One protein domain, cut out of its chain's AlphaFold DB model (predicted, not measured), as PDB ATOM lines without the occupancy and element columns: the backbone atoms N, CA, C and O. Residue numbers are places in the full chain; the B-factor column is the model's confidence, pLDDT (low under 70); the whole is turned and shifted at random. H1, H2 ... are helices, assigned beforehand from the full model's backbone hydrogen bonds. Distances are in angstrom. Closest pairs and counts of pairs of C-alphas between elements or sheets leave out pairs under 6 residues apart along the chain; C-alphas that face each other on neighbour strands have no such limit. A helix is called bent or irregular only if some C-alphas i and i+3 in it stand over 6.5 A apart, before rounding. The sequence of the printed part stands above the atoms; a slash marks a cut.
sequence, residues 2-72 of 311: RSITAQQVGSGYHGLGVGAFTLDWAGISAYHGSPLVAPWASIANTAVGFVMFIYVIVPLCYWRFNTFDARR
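Overview. This is residues 2 to 72 of the 311 residues of an uncharacterized protein of Aegilops tauschii subsp. strangulata (UniProt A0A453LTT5). One long straight helix, H3, makes the longest axis, and the earlier part of the printed chain forms a broken row along one side of it: the short helix H1 near one end, a looping stretch of residues 11 to 24, then the short helix H2 near the other end. The chain turns from H2 into H3, with residues 36 to 41 sticking out at that turn, and H3 runs back to the end where H1 lies; there the short H4 makes a corner with it. The arrangement is open, with few contacts between helices. The printed part has 71 residues with four named helices, H1, H2, H3 and H4 in chain order, and no named strand; the class is all helix. It is loose, with a radius of gyration of the C-alphas of 14.4 A, and elongated, spanning 40 by 26 by 16 A.

Arrangement. The longest helix is H3, residues 40 to 64, and it touches H4, residues 67 to 72, only at the corner by their link. H3 touches H4 with residues 61 to 63 alone; the closest C-alphas of the two helices are those of Cys 61 and Thr 67, 5.4 A apart. The lines of H3 and H4 stand at 72 degrees, only just about perpendicular. H2, residues 25 to 32, is only just apart from H3, their closest C-alphas being 8.4 A apart. H1, residues 4 to 10, is apart from H2, H3 and H4, and H2 is apart from H4. Every O i to N i+4 pair is within hydrogen-bond range in H1, against 18 of 21 in H3, 2 of 4 in H2 and 0 of 2 in H4, where 2 of 3 O i to N i+3 pairs are within range.

Along the chain. H3 runs 33.7 A from C-alpha 40 at (-26.395, 9.256, -2.259) to C-alpha 64 at (-21.601, 14.366, -35.200). It is neither bent nor irregular, but only just: C-alphas 55 and 58 are 6.4 A apart. H4, 10.7 A long, ends at C-alpha 72 at (-34.212, 10.804, -40.221) and is irregular, with C-alphas 68 and 71 8.6 A apart. H2, 11.3 A long, is only just irregular, with C-alphas 28 and 31 6.8 A apart. H1, 10.0 A long, begins at C-alpha 4 at (-36.318, 22.546, -33.950).

Size, cuts and confidence. The two C-alphas farthest apart are those of Arg 2 and Pro 39, at 41.2 A. The printed part has no cut. The link from H1 to H2 is long, with 14 residues; that from H2 to H3 is short, with 7, and that from H3 to H4 is tight, with 2. Residues 36 to 41 stand free, as do residues 47 to 53 of H3. The mean pLDDT of the printed part is 77.6; residue 2, residues 12 to 14, residues 30 to 35, residue 68 and residue 70 are under 70.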
ATOM      1  N   ARG A   2     -39.444  28.981 -32.798       56.69
ATOM      2  CA  ARG A   2     -39.646  27.967 -33.865       56.69
ATOM      3  C   ARG A   2     -38.369  27.180 -34.219       56.69
ATOM      4  O   ARG A   2     -38.261  26.644 -35.315       56.69
ATOM      5  N   SER A   3     -37.376  27.137 -33.330       73.31
ATOM      6  CA  SER A   3     -36.151  26.372 -33.589       73.31
ATOM      7  C   SER A   3     -36.330  24.911 -33.174       73.31
ATOM      8  O   SER A   3     -36.538  24.618 -31.995       73.31
ATOM      9  N   ILE A   4     -36.230  24.002 -34.148       73.75
ATOM     10  CA  ILE A   4     -36.318  22.546 -33.950       73.75
ATOM     11  C   ILE A   4     -35.205  22.065 -33.008       73.75
ATOM     12  O   ILE A   4     -35.449  21.233 -32.139       73.75
ATOM     13  N   THR A   5     -34.003  22.639 -33.108       74.44
ATOM     14  CA  THR A   5     -32.875  22.285 -32.234       74.44
ATOM     15  C   THR A   5     -33.104  22.735 -30.794       74.44
ATOM     16  O   THR A   5     -32.809  21.987 -29.866       74.44
ATOM     17  N   ALA A   6     -33.707  23.909 -30.581       70.94
ATOM     18  CA  ALA A   6     -34.051  24.373 -29.236       70.94
ATOM     19  C   ALA A   6     -35.117  23.481 -28.576       70.94
ATOM     20  O   ALA A   6     -35.024  23.196 -27.385       70.94
ATOM     21  N   GLN A   7     -36.094  22.987 -29.345       75.00
ATOM     22  CA  GLN A   7     -37.087  22.026 -28.848       75.00
ATOM     23  C   GLN A   7     -36.467  20.658 -28.545       75.00
ATOM     24  O   GLN A   7     -36.769  20.062 -27.516       75.00
ATOM     25  N   GLN A   8     -35.563  20.185 -29.400       78.06
ATOM     26  CA  GLN A   8     -34.828  18.935 -29.202       78.06
ATOM     27  C   GLN A   8     -33.932  18.953 -27.956       78.06
ATOM     28  O   GLN A   8     -33.791  17.933 -27.288       78.06
ATOM     29  N   VAL A   9     -33.336  20.101 -27.629       79.19
ATOM     30  CA  VAL A   9     -32.470  20.250 -26.452       79.19
ATOM     31  C   VAL A   9     -33.287  20.492 -25.180       79.19
ATOM     32  O   VAL A   9     -33.035  19.844 -24.167       79.19
ATOM     33  N   GLY A  10     -34.272  21.394 -25.229       75.00
ATOM     34  CA  GLY A  10     -34.976  21.884 -24.040       75.00
ATOM     35  C   GLY A  10     -36.281  21.168 -23.683       75.00
ATOM     36  O   GLY A  10     -36.776  21.342 -22.573       75.00
ATOM     37  N   SER A  11     -36.876  20.374 -24.581       76.38
ATOM     38  CA  SER A  11     -38.119  19.657 -24.256       76.38
ATOM     39  C   SER A  11     -37.852  18.518 -23.270       76.38
ATOM     40  O   SER A  11     -37.003  17.670 -23.531       76.38
ATOM     41  N   GLY A  12     -38.605  18.474 -22.166       67.50
ATOM     42  CA  GLY A  12     -38.518  17.399 -21.169       67.50
ATOM     43  C   GLY A  12     -39.159  16.074 -21.602       67.50
ATOM     44  O   GLY A  12     -38.692  15.019 -21.195       67.50
ATOM     45  N   TYR A  13     -40.196  16.107 -22.451       67.25
ATOM     46  CA  TYR A  13     -40.916  14.899 -22.896       67.25
ATOM     47  C   TYR A  13     -40.464  14.375 -24.265       67.25
ATOM     48  O   TYR A  13     -40.566  13.180 -24.540       67.25
ATOM     49  N   HIS A  14     -39.992  15.263 -25.144       68.50
ATOM     50  CA  HIS A  14     -39.652  14.931 -26.534       68.50
ATOM     51  C   HIS A  14     -38.223  15.333 -26.921       68.50
ATOM     52  O   HIS A  14     -37.855  15.272 -28.095       68.50
ATOM     53  N   GLY A  15     -37.420  15.756 -25.947       74.38
ATOM     54  CA  GLY A  15     -36.051  16.213 -26.137       74.38
ATOM     55  C   GLY A  15     -35.122  15.697 -25.044       74.38
ATOM     56  O   GLY A  15     -35.448  14.771 -24.309       74.38
ATOM     57  N   LEU A  16     -33.939  16.297 -24.955       78.00
ATOM     58  CA  LEU A  16     -32.906  15.929 -23.984       78.00
ATOM     59  C   LEU A  16     -33.194  16.474 -22.572       78.00
ATOM     60  O   LEU A  16     -32.510  16.097 -21.623       78.00
ATOM     61  N   GLY A  17     -34.183  17.359 -22.416       76.62
ATOM     62  CA  GLY A  17     -34.580  17.920 -21.124       76.62
ATOM     63  C   GLY A  17     -33.554  18.864 -20.490       76.62
ATOM     64  O   GLY A  17     -33.573  19.059 -19.277       76.62
ATOM     65  N   VAL A  18     -32.642  19.455 -21.271       78.31
ATOM     66  CA  VAL A  18     -31.651  20.402 -20.739       78.31
ATOM     67  C   VAL A  18     -32.369  21.664 -20.257       78.31
ATOM     68  O   VAL A  18     -32.969  22.387 -21.052       78.31
ATOM     69  N   GLY A  19     -32.307  21.930 -18.950       73.31
ATOM     70  CA  GLY A  19     -32.977  23.075 -18.323       73.31
ATOM     71  C   GLY A  19     -34.480  22.886 -18.083       73.31
ATOM     72  O   GLY A  19     -35.153  23.844 -17.707       73.31
ATOM     73  N   ALA A  20     -35.014  21.676 -18.277       75.69
ATOM     74  CA  ALA A  20     -36.388  21.349 -17.916       75.69
ATOM     75  C   ALA A  20     -36.465  21.037 -16.413       75.69
ATOM     76  O   ALA A  20     -36.048  19.971 -15.965       75.69
ATOM     77  N   PHE A  21     -36.998  21.976 -15.633       74.94
ATOM     78  CA  PHE A  21     -37.247  21.790 -14.206       74.94
ATOM     79  C   PHE A  21     -38.711  21.437 -13.974       74.94
ATOM     80  O   PHE A  21     -39.608  22.103 -14.491       74.94
ATOM     81  N   THR A  22     -38.949  20.402 -13.172       78.06
ATOM     82  CA  THR A  22     -40.284  20.053 -12.690       78.06
ATOM     83  C   THR A  22     -40.272  19.959 -11.170       78.06
ATOM     84  O   THR A  22     -39.296  19.499 -10.581       78.06
ATOM     85  N   LEU A  23     -41.357  20.416 -10.546       80.56
ATOM     86  CA  LEU A  23     -41.639  20.201  -9.123       80.56
ATOM     87  C   LEU A  23     -42.586  19.009  -8.915       80.56
ATOM     88  O   LEU A  23     -42.984  18.726  -7.788       80.56
ATOM     89  N   ASP A  24     -42.957  18.315  -9.993       81.88
ATOM     90  CA  ASP A  24     -43.793  17.127  -9.924       81.88
ATOM     91  C   ASP A  24     -43.006  15.941  -9.359       81.88
ATOM     92  O   ASP A  24     -42.067  15.424  -9.976       81.88
ATOM     93  N   TRP A  25     -43.431  15.487  -8.181       78.31
ATOM     94  CA  TRP A  25     -42.853  14.325  -7.523       78.31
ATOM     95  C   TRP A  25     -43.031  13.048  -8.344       78.31
ATOM     96  O   TRP A  25     -42.139  12.200  -8.329       78.31
ATOM     97  N   ALA A  26     -44.133  12.902  -9.090       76.56
ATOM     98  CA  ALA A  26     -44.335  11.739  -9.947       76.56
ATOM     99  C   ALA A  26     -43.280  11.707 -11.065       76.56
ATOM    100  O   ALA A  26     -42.623  10.687 -11.250       76.56
ATOM    101  N   GLY A  27     -43.020  12.839 -11.724       71.94
ATOM    102  CA  GLY A  27     -41.931  12.982 -12.693       71.94
ATOM    103  C   GLY A  27     -40.535  12.715 -12.112       71.94
ATOM    104  O   GLY A  27     -39.739  12.014 -12.736       71.94
ATOM    105  N   ILE A  28     -40.241  13.217 -10.908       72.38
ATOM    106  CA  ILE A  28     -38.937  13.017 -10.242       72.38
ATOM    107  C   ILE A  28     -38.736  11.549  -9.834       72.38
ATOM    108  O   ILE A  28     -37.648  10.995  -9.994       72.38
ATOM    109  N   SER A  29     -39.781  10.909  -9.309       71.06
ATOM    110  CA  SER A  29     -39.719   9.529  -8.816       71.06
ATOM    111  C   SER A  29     -39.875   8.469  -9.912       71.06
ATOM    112  O   SER A  29     -39.484   7.320  -9.708       71.06
ATOM    113  N   ALA A  30     -40.373   8.833 -11.099       65.31
ATOM    114  CA  ALA A  30     -40.599   7.898 -12.202       65.31
ATOM    115  C   ALA A  30     -39.325   7.176 -12.681       65.31
ATOM    116  O   ALA A  30     -39.409   6.034 -13.129       65.31
ATOM    117  N   TYR A  31     -38.153   7.817 -12.597       62.00
ATOM    118  CA  TYR A  31     -36.901   7.239 -13.100       62.00
ATOM    119  C   TYR A  31     -36.171   6.358 -12.068       62.00
ATOM    120  O   TYR A  31     -35.656   5.302 -12.431       62.00
ATOM    121  N   HIS A  32     -36.169   6.751 -10.786       60.06
ATOM    122  CA  HIS A  32     -35.375   6.097  -9.724       60.06
ATOM    123  C   HIS A  32     -36.190   5.423  -8.618       60.06
ATOM    124  O   HIS A  32     -35.599   4.870  -7.686       60.06
ATOM    125  N   GLY A  33     -37.522   5.465  -8.690       66.00
ATOM    126  CA  GLY A  33     -38.385   5.211  -7.537       66.00
ATOM    127  C   GLY A  33     -38.329   6.385  -6.557       66.00
ATOM    128  O   GLY A  33     -38.055   7.514  -6.952       66.00
ATOM    129  N   SER A  34     -38.563   6.145  -5.262       65.56
ATOM    130  CA  SER A  34     -38.398   7.198  -4.251       65.56
ATOM    131  C   SER A  34     -36.903   7.481  -4.025       65.56
ATOM    132  O   SER A  34     -36.221   6.648  -3.412       65.56
ATOM    133  N   PRO A  35     -36.367   8.639  -4.470       64.69
ATOM    134  CA  PRO A  35     -34.942   8.950  -4.336       64.69
ATOM    135  C   PRO A  35     -34.510   9.080  -2.869       64.69
ATOM    136  O   PRO A  35     -33.328   8.977  -2.570       64.69
ATOM    137  N   LEU A  36     -35.462   9.243  -1.945       70.81
ATOM    138  CA  LEU A  36     -35.220   9.317  -0.502       70.81
ATOM    139  C   LEU A  36     -34.676   8.011   0.088       70.81
ATOM    140  O   LEU A  36     -34.028   8.030   1.128       70.81
ATOM    141  N   VAL A  37     -34.966   6.877  -0.553       77.44
ATOM    142  CA  VAL A  37     -34.609   5.546  -0.041       77.44
ATOM    143  C   VAL A  37     -33.283   5.053  -0.641       77.44
ATOM    144  O   VAL A  37     -32.671   4.120  -0.126       77.44
ATOM    145  N   ALA A  38     -32.808   5.682  -1.721       82.50
ATOM    146  CA  ALA A  38     -31.558   5.315  -2.377       82.50
ATOM    147  C   ALA A  38     -30.347   6.019  -1.729       82.50
ATOM    148  O   ALA A  38     -30.409   7.216  -1.443       82.50
ATOM    149  N   PRO A  39     -29.206   5.330  -1.540       85.44
ATOM    150  CA  PRO A  39     -27.990   5.972  -1.049       85.44
ATOM    151  C   PRO A  39     -27.490   7.055  -2.009       85.44
ATOM    152  O   PRO A  39     -27.502   6.864  -3.228       85.44
ATOM    153  N   TRP A  40     -26.928   8.139  -1.466       83.75
ATOM    154  CA  TRP A  40     -26.395   9.256  -2.259       83.75
ATOM    155  C   TRP A  40     -25.409   8.809  -3.347       83.75
ATOM    156  O   TRP A  40     -25.503   9.261  -4.484       83.75
ATOM    157  N   ALA A  41     -24.516   7.863  -3.040       86.81
ATOM    158  CA  ALA A  41     -23.544   7.355  -4.008       86.81
ATOM    159  C   ALA A  41     -24.212   6.701  -5.232       86.81
ATOM    160  O   ALA A  41     -23.729   6.850  -6.353       86.81
ATOM    161  N   SER A  42     -25.352   6.027  -5.040       85.31
ATOM    162  CA  SER A  42     -26.112   5.418  -6.142       85.31
ATOM    163  C   SER A  42     -26.769   6.489  -7.017       85.31
ATOM    164  O   SER A  42     -26.769   6.375  -8.246       85.31
ATOM    165  N   ILE A  43     -27.277   7.557  -6.394       84.62
ATOM    166  CA  ILE A  43     -27.868   8.706  -7.092       84.62
ATOM    167  C   ILE A  43     -26.792   9.430  -7.906       84.62
ATOM    168  O   ILE A  43     -26.975   9.642  -9.101       84.62
ATOM    169  N   ALA A  44     -25.644   9.733  -7.295       87.88
ATOM    170  CA  ALA A  44     -24.522  10.390  -7.959       87.88
ATOM    171  C   ALA A  44     -23.993   9.560  -9.141       87.88
ATOM    172  O   ALA A  44     -23.844  10.087 -10.241       87.88
ATOM    173  N   ASN A  45     -23.790   8.251  -8.953       88.75
ATOM    174  CA  ASN A  45     -23.367   7.350 -10.027       88.75
ATOM    175  C   ASN A  45     -24.366   7.335 -11.194       88.75
ATOM    176  O   ASN A  45     -23.974   7.396 -12.359       88.75
ATOM    177  N   THR A  46     -25.665   7.305 -10.891       85.50
ATOM    178  CA  THR A  46     -26.684   7.361 -11.940       85.50
ATOM    179  C   THR A  46     -26.698   8.714 -12.647       85.50
ATOM    180  O   THR A  46     -26.777   8.750 -13.869       85.50
ATOM    181  N   ALA A  47     -26.573   9.823 -11.917       86.88
ATOM    182  CA  ALA A  47     -26.519  11.157 -12.507       86.88
ATOM    183  C   ALA A  47     -25.331  11.300 -13.474       86.88
ATOM    184  O   ALA A  47     -25.497  11.803 -14.583       86.88
ATOM    185  N   VAL A  48     -24.155  10.780 -13.104       90.31
ATOM    186  CA  VAL A  48     -22.982  10.731 -13.993       90.31
ATOM    187  C   VAL A  48     -23.277   9.895 -15.242       90.31
ATOM    188  O   VAL A  48     -22.996  10.339 -16.356       90.31
ATOM    189  N   GLY A  49     -23.890   8.718 -15.080       87.94
ATOM    190  CA  GLY A  49     -24.322   7.883 -16.201       87.94
ATOM    191  C   GLY A  49     -25.319   8.598 -17.116       87.94
ATOM    192  O   GLY A  49     -25.158   8.585 -18.333       87.94
ATOM    193  N   PHE A  50     -26.307   9.288 -16.549       86.19
ATOM    194  CA  PHE A  50     -27.292  10.068 -17.293       86.19
ATOM    195  C   PHE A  50     -26.627  11.177 -18.117       86.19
ATOM    196  O   PHE A  50     -26.862  11.257 -19.320       86.19
ATOM    197  N   VAL A  51     -25.746  11.979 -17.511       88.75
ATOM    198  CA  VAL A  51     -25.008  13.042 -18.216       88.75
ATOM    199  C   VAL A  51     -24.162  12.453 -19.346       88.75
ATOM    200  O   VAL A  51     -24.201  12.949 -20.470       88.75
ATOM    201  N   MET A  52     -23.447  11.357 -19.088       89.38
ATOM    202  CA  MET A  52     -22.650  10.678 -20.109       89.38
ATOM    203  C   MET A  52     -23.520  10.193 -21.280       89.38
ATOM    204  O   MET A  52     -23.248  10.524 -22.434       89.38
ATOM    205  N   PHE A  53     -24.578   9.425 -21.019       86.19
ATOM    206  CA  PHE A  53     -25.379   8.817 -22.082       86.19
ATOM    207  C   PHE A  53     -26.265   9.832 -22.814       86.19
ATOM    208  O   PHE A  53     -26.275   9.853 -24.044       86.19
ATOM    209  N   ILE A  54     -26.977  10.693 -22.084       85.25
ATOM    210  CA  ILE A  54     -27.972  11.608 -22.654       85.25
ATOM    211  C   ILE A  54     -27.342  12.907 -23.160       85.25
ATOM    212  O   ILE A  54     -27.764  13.398 -24.203       85.25
ATOM    213  N   TYR A  55     -26.328  13.463 -22.488       85.06
ATOM    214  CA  TYR A  55     -25.741  14.756 -22.881       85.06
ATOM    215  C   TYR A  55     -24.440  14.652 -23.672       85.06
ATOM    216  O   TYR A  55     -24.079  15.616 -24.345       85.06
ATOM    217  N   VAL A  56     -23.757  13.506 -23.655       88.06
ATOM    218  CA  VAL A  56     -22.536  13.309 -24.453       88.06
ATOM    219  C   VAL A  56     -22.787  12.337 -25.601       88.06
ATOM    220  O   VAL A  56     -22.679  12.724 -26.764       88.06
ATOM    221  N   ILE A  57     -23.156  11.088 -25.302       87.12
ATOM    222  CA  ILE A  57     -23.216  10.017 -26.309       87.12
ATOM    223  C   ILE A  57     -24.353  10.250 -27.315       87.12
ATOM    224  O   ILE A  57     -24.101  10.232 -28.518       87.12
ATOM    225  N   VAL A  58     -25.587  10.509 -26.862       85.62
ATOM    226  CA  VAL A  58     -26.739  10.720 -27.763       85.62
ATOM    227  C   VAL A  58     -26.514  11.903 -28.729       85.62
ATOM    228  O   VAL A  58     -26.633  11.696 -29.941       85.62
ATOM    229  N   PRO A  59     -26.119  13.107 -28.266       84.38
ATOM    230  CA  PRO A  59     -25.711  14.224 -29.120       84.38
ATOM    231  C   PRO A  59     -24.628  13.885 -30.141       84.38
ATOM    232  O   PRO A  59     -24.725  14.264 -31.309       84.38
ATOM    233  N   LEU A  60     -23.598  13.155 -29.717       85.75
ATOM    234  CA  LEU A  60     -22.477  12.774 -30.566       85.75
ATOM    235  C   LEU A  60     -22.922  11.789 -31.660       85.75
ATOM    236  O   LEU A  60     -22.616  11.993 -32.838       85.75
ATOM    237  N   CYS A  61     -23.727  10.784 -31.315       83.81
ATOM    238  CA  CYS A  61     -24.309   9.852 -32.280       83.81
ATOM    239  C   CYS A  61     -25.270  10.542 -33.263       83.81
ATOM    240  O   CYS A  61     -25.240  10.241 -34.456       83.81
ATOM    241  N   TYR A  62     -26.094  11.484 -32.791       81.25
ATOM    242  CA  TYR A  62     -27.113  12.142 -33.611       81.25
ATOM    243  C   TYR A  62     -26.543  13.249 -34.514       81.25
ATOM    244  O   TYR A  62     -26.753  13.248 -35.729       81.25
ATOM    245  N   TRP A  63     -25.790  14.198 -33.947       80.31
ATOM    246  CA  TRP A  63     -25.296  15.361 -34.687       80.31
ATOM    247  C   TRP A  63     -23.952  15.113 -35.368       80.31
ATOM    248  O   TRP A  63     -23.805  15.483 -36.534       80.31
ATOM    249  N   ARG A  64     -22.978  14.494 -34.685       80.75
ATOM    250  CA  ARG A  64     -21.601  14.366 -35.200       80.75
ATOM    251  C   ARG A  64     -21.446  13.191 -36.161       80.75
ATOM    252  O   ARG A  64     -20.930  13.390 -37.257       80.75
ATOM    253  N   PHE A  65     -21.874  11.998 -35.750       76.94
ATOM    254  CA  PHE A  65     -21.594  10.753 -36.476       76.94
ATOM    255  C   PHE A  65     -22.756  10.242 -37.335       76.94
ATOM    256  O   PHE A  65     -22.535   9.345 -38.143       76.94
ATOM    257  N   ASN A  66     -23.966  10.803 -37.187       78.38
ATOM    258  CA  ASN A  66     -25.186  10.346 -37.871       78.38
ATOM    259  C   ASN A  66     -25.317   8.808 -37.862       78.38
ATOM    260  O   ASN A  66     -25.609   8.177 -38.880       78.38
ATOM    261  N   THR A  67     -25.026   8.193 -36.715       72.31
ATOM    262  CA  THR A  67     -24.966   6.734 -36.593       72.31
ATOM    263  C   THR A  67     -26.363   6.154 -36.831       72.31
ATOM    264  O   THR A  67     -27.316   6.592 -36.194       72.31
ATOM    265  N   PHE A  68     -26.491   5.186 -37.746       69.62
ATOM    266  CA  PHE A  68     -27.769   4.584 -38.169       69.62
ATOM    267  C   PHE A  68     -28.749   5.528 -38.891       69.62
ATOM    268  O   PHE A  68     -29.957   5.380 -38.740       69.62
ATOM    269  N   ASP A  69     -28.256   6.507 -39.662       74.50
ATOM    270  CA  ASP A  69     -29.111   7.515 -40.318       74.50
ATOM    271  C   ASP A  69     -30.008   8.280 -39.323       74.50
ATOM    272  O   ASP A  69     -31.121   8.710 -39.639       74.50
ATOM    273  N   ALA A  70     -29.479   8.473 -38.111       68.00
ATOM    274  CA  ALA A  70     -30.094   9.112 -36.953       68.00
ATOM    275  C   ALA A  70     -30.984  10.321 -37.273       68.00
ATOM    276  O   ALA A  70     -32.073  10.450 -36.719       68.00
ATOM    277  N   ARG A  71     -30.525  11.208 -38.164       70.50
ATOM    278  CA  ARG A  71     -31.196  12.478 -38.489       70.50
ATOM    279  C   ARG A  71     -32.567  12.311 -39.147       70.50
ATOM    280  O   ARG A  71     -33.332  13.270 -39.175       70.50
ATOM    281  N   ARG A  72     -32.887  11.122 -39.666       72.81
ATOM    282  CA  ARG A  72     -34.212  10.804 -40.221       72.81
ATOM    283  C   ARG A  72     -35.261  10.549 -39.138       72.81
ATOM    284  O   ARG A  72     -36.451  10.550 -39.441       72.81
TER     285      ARG A  72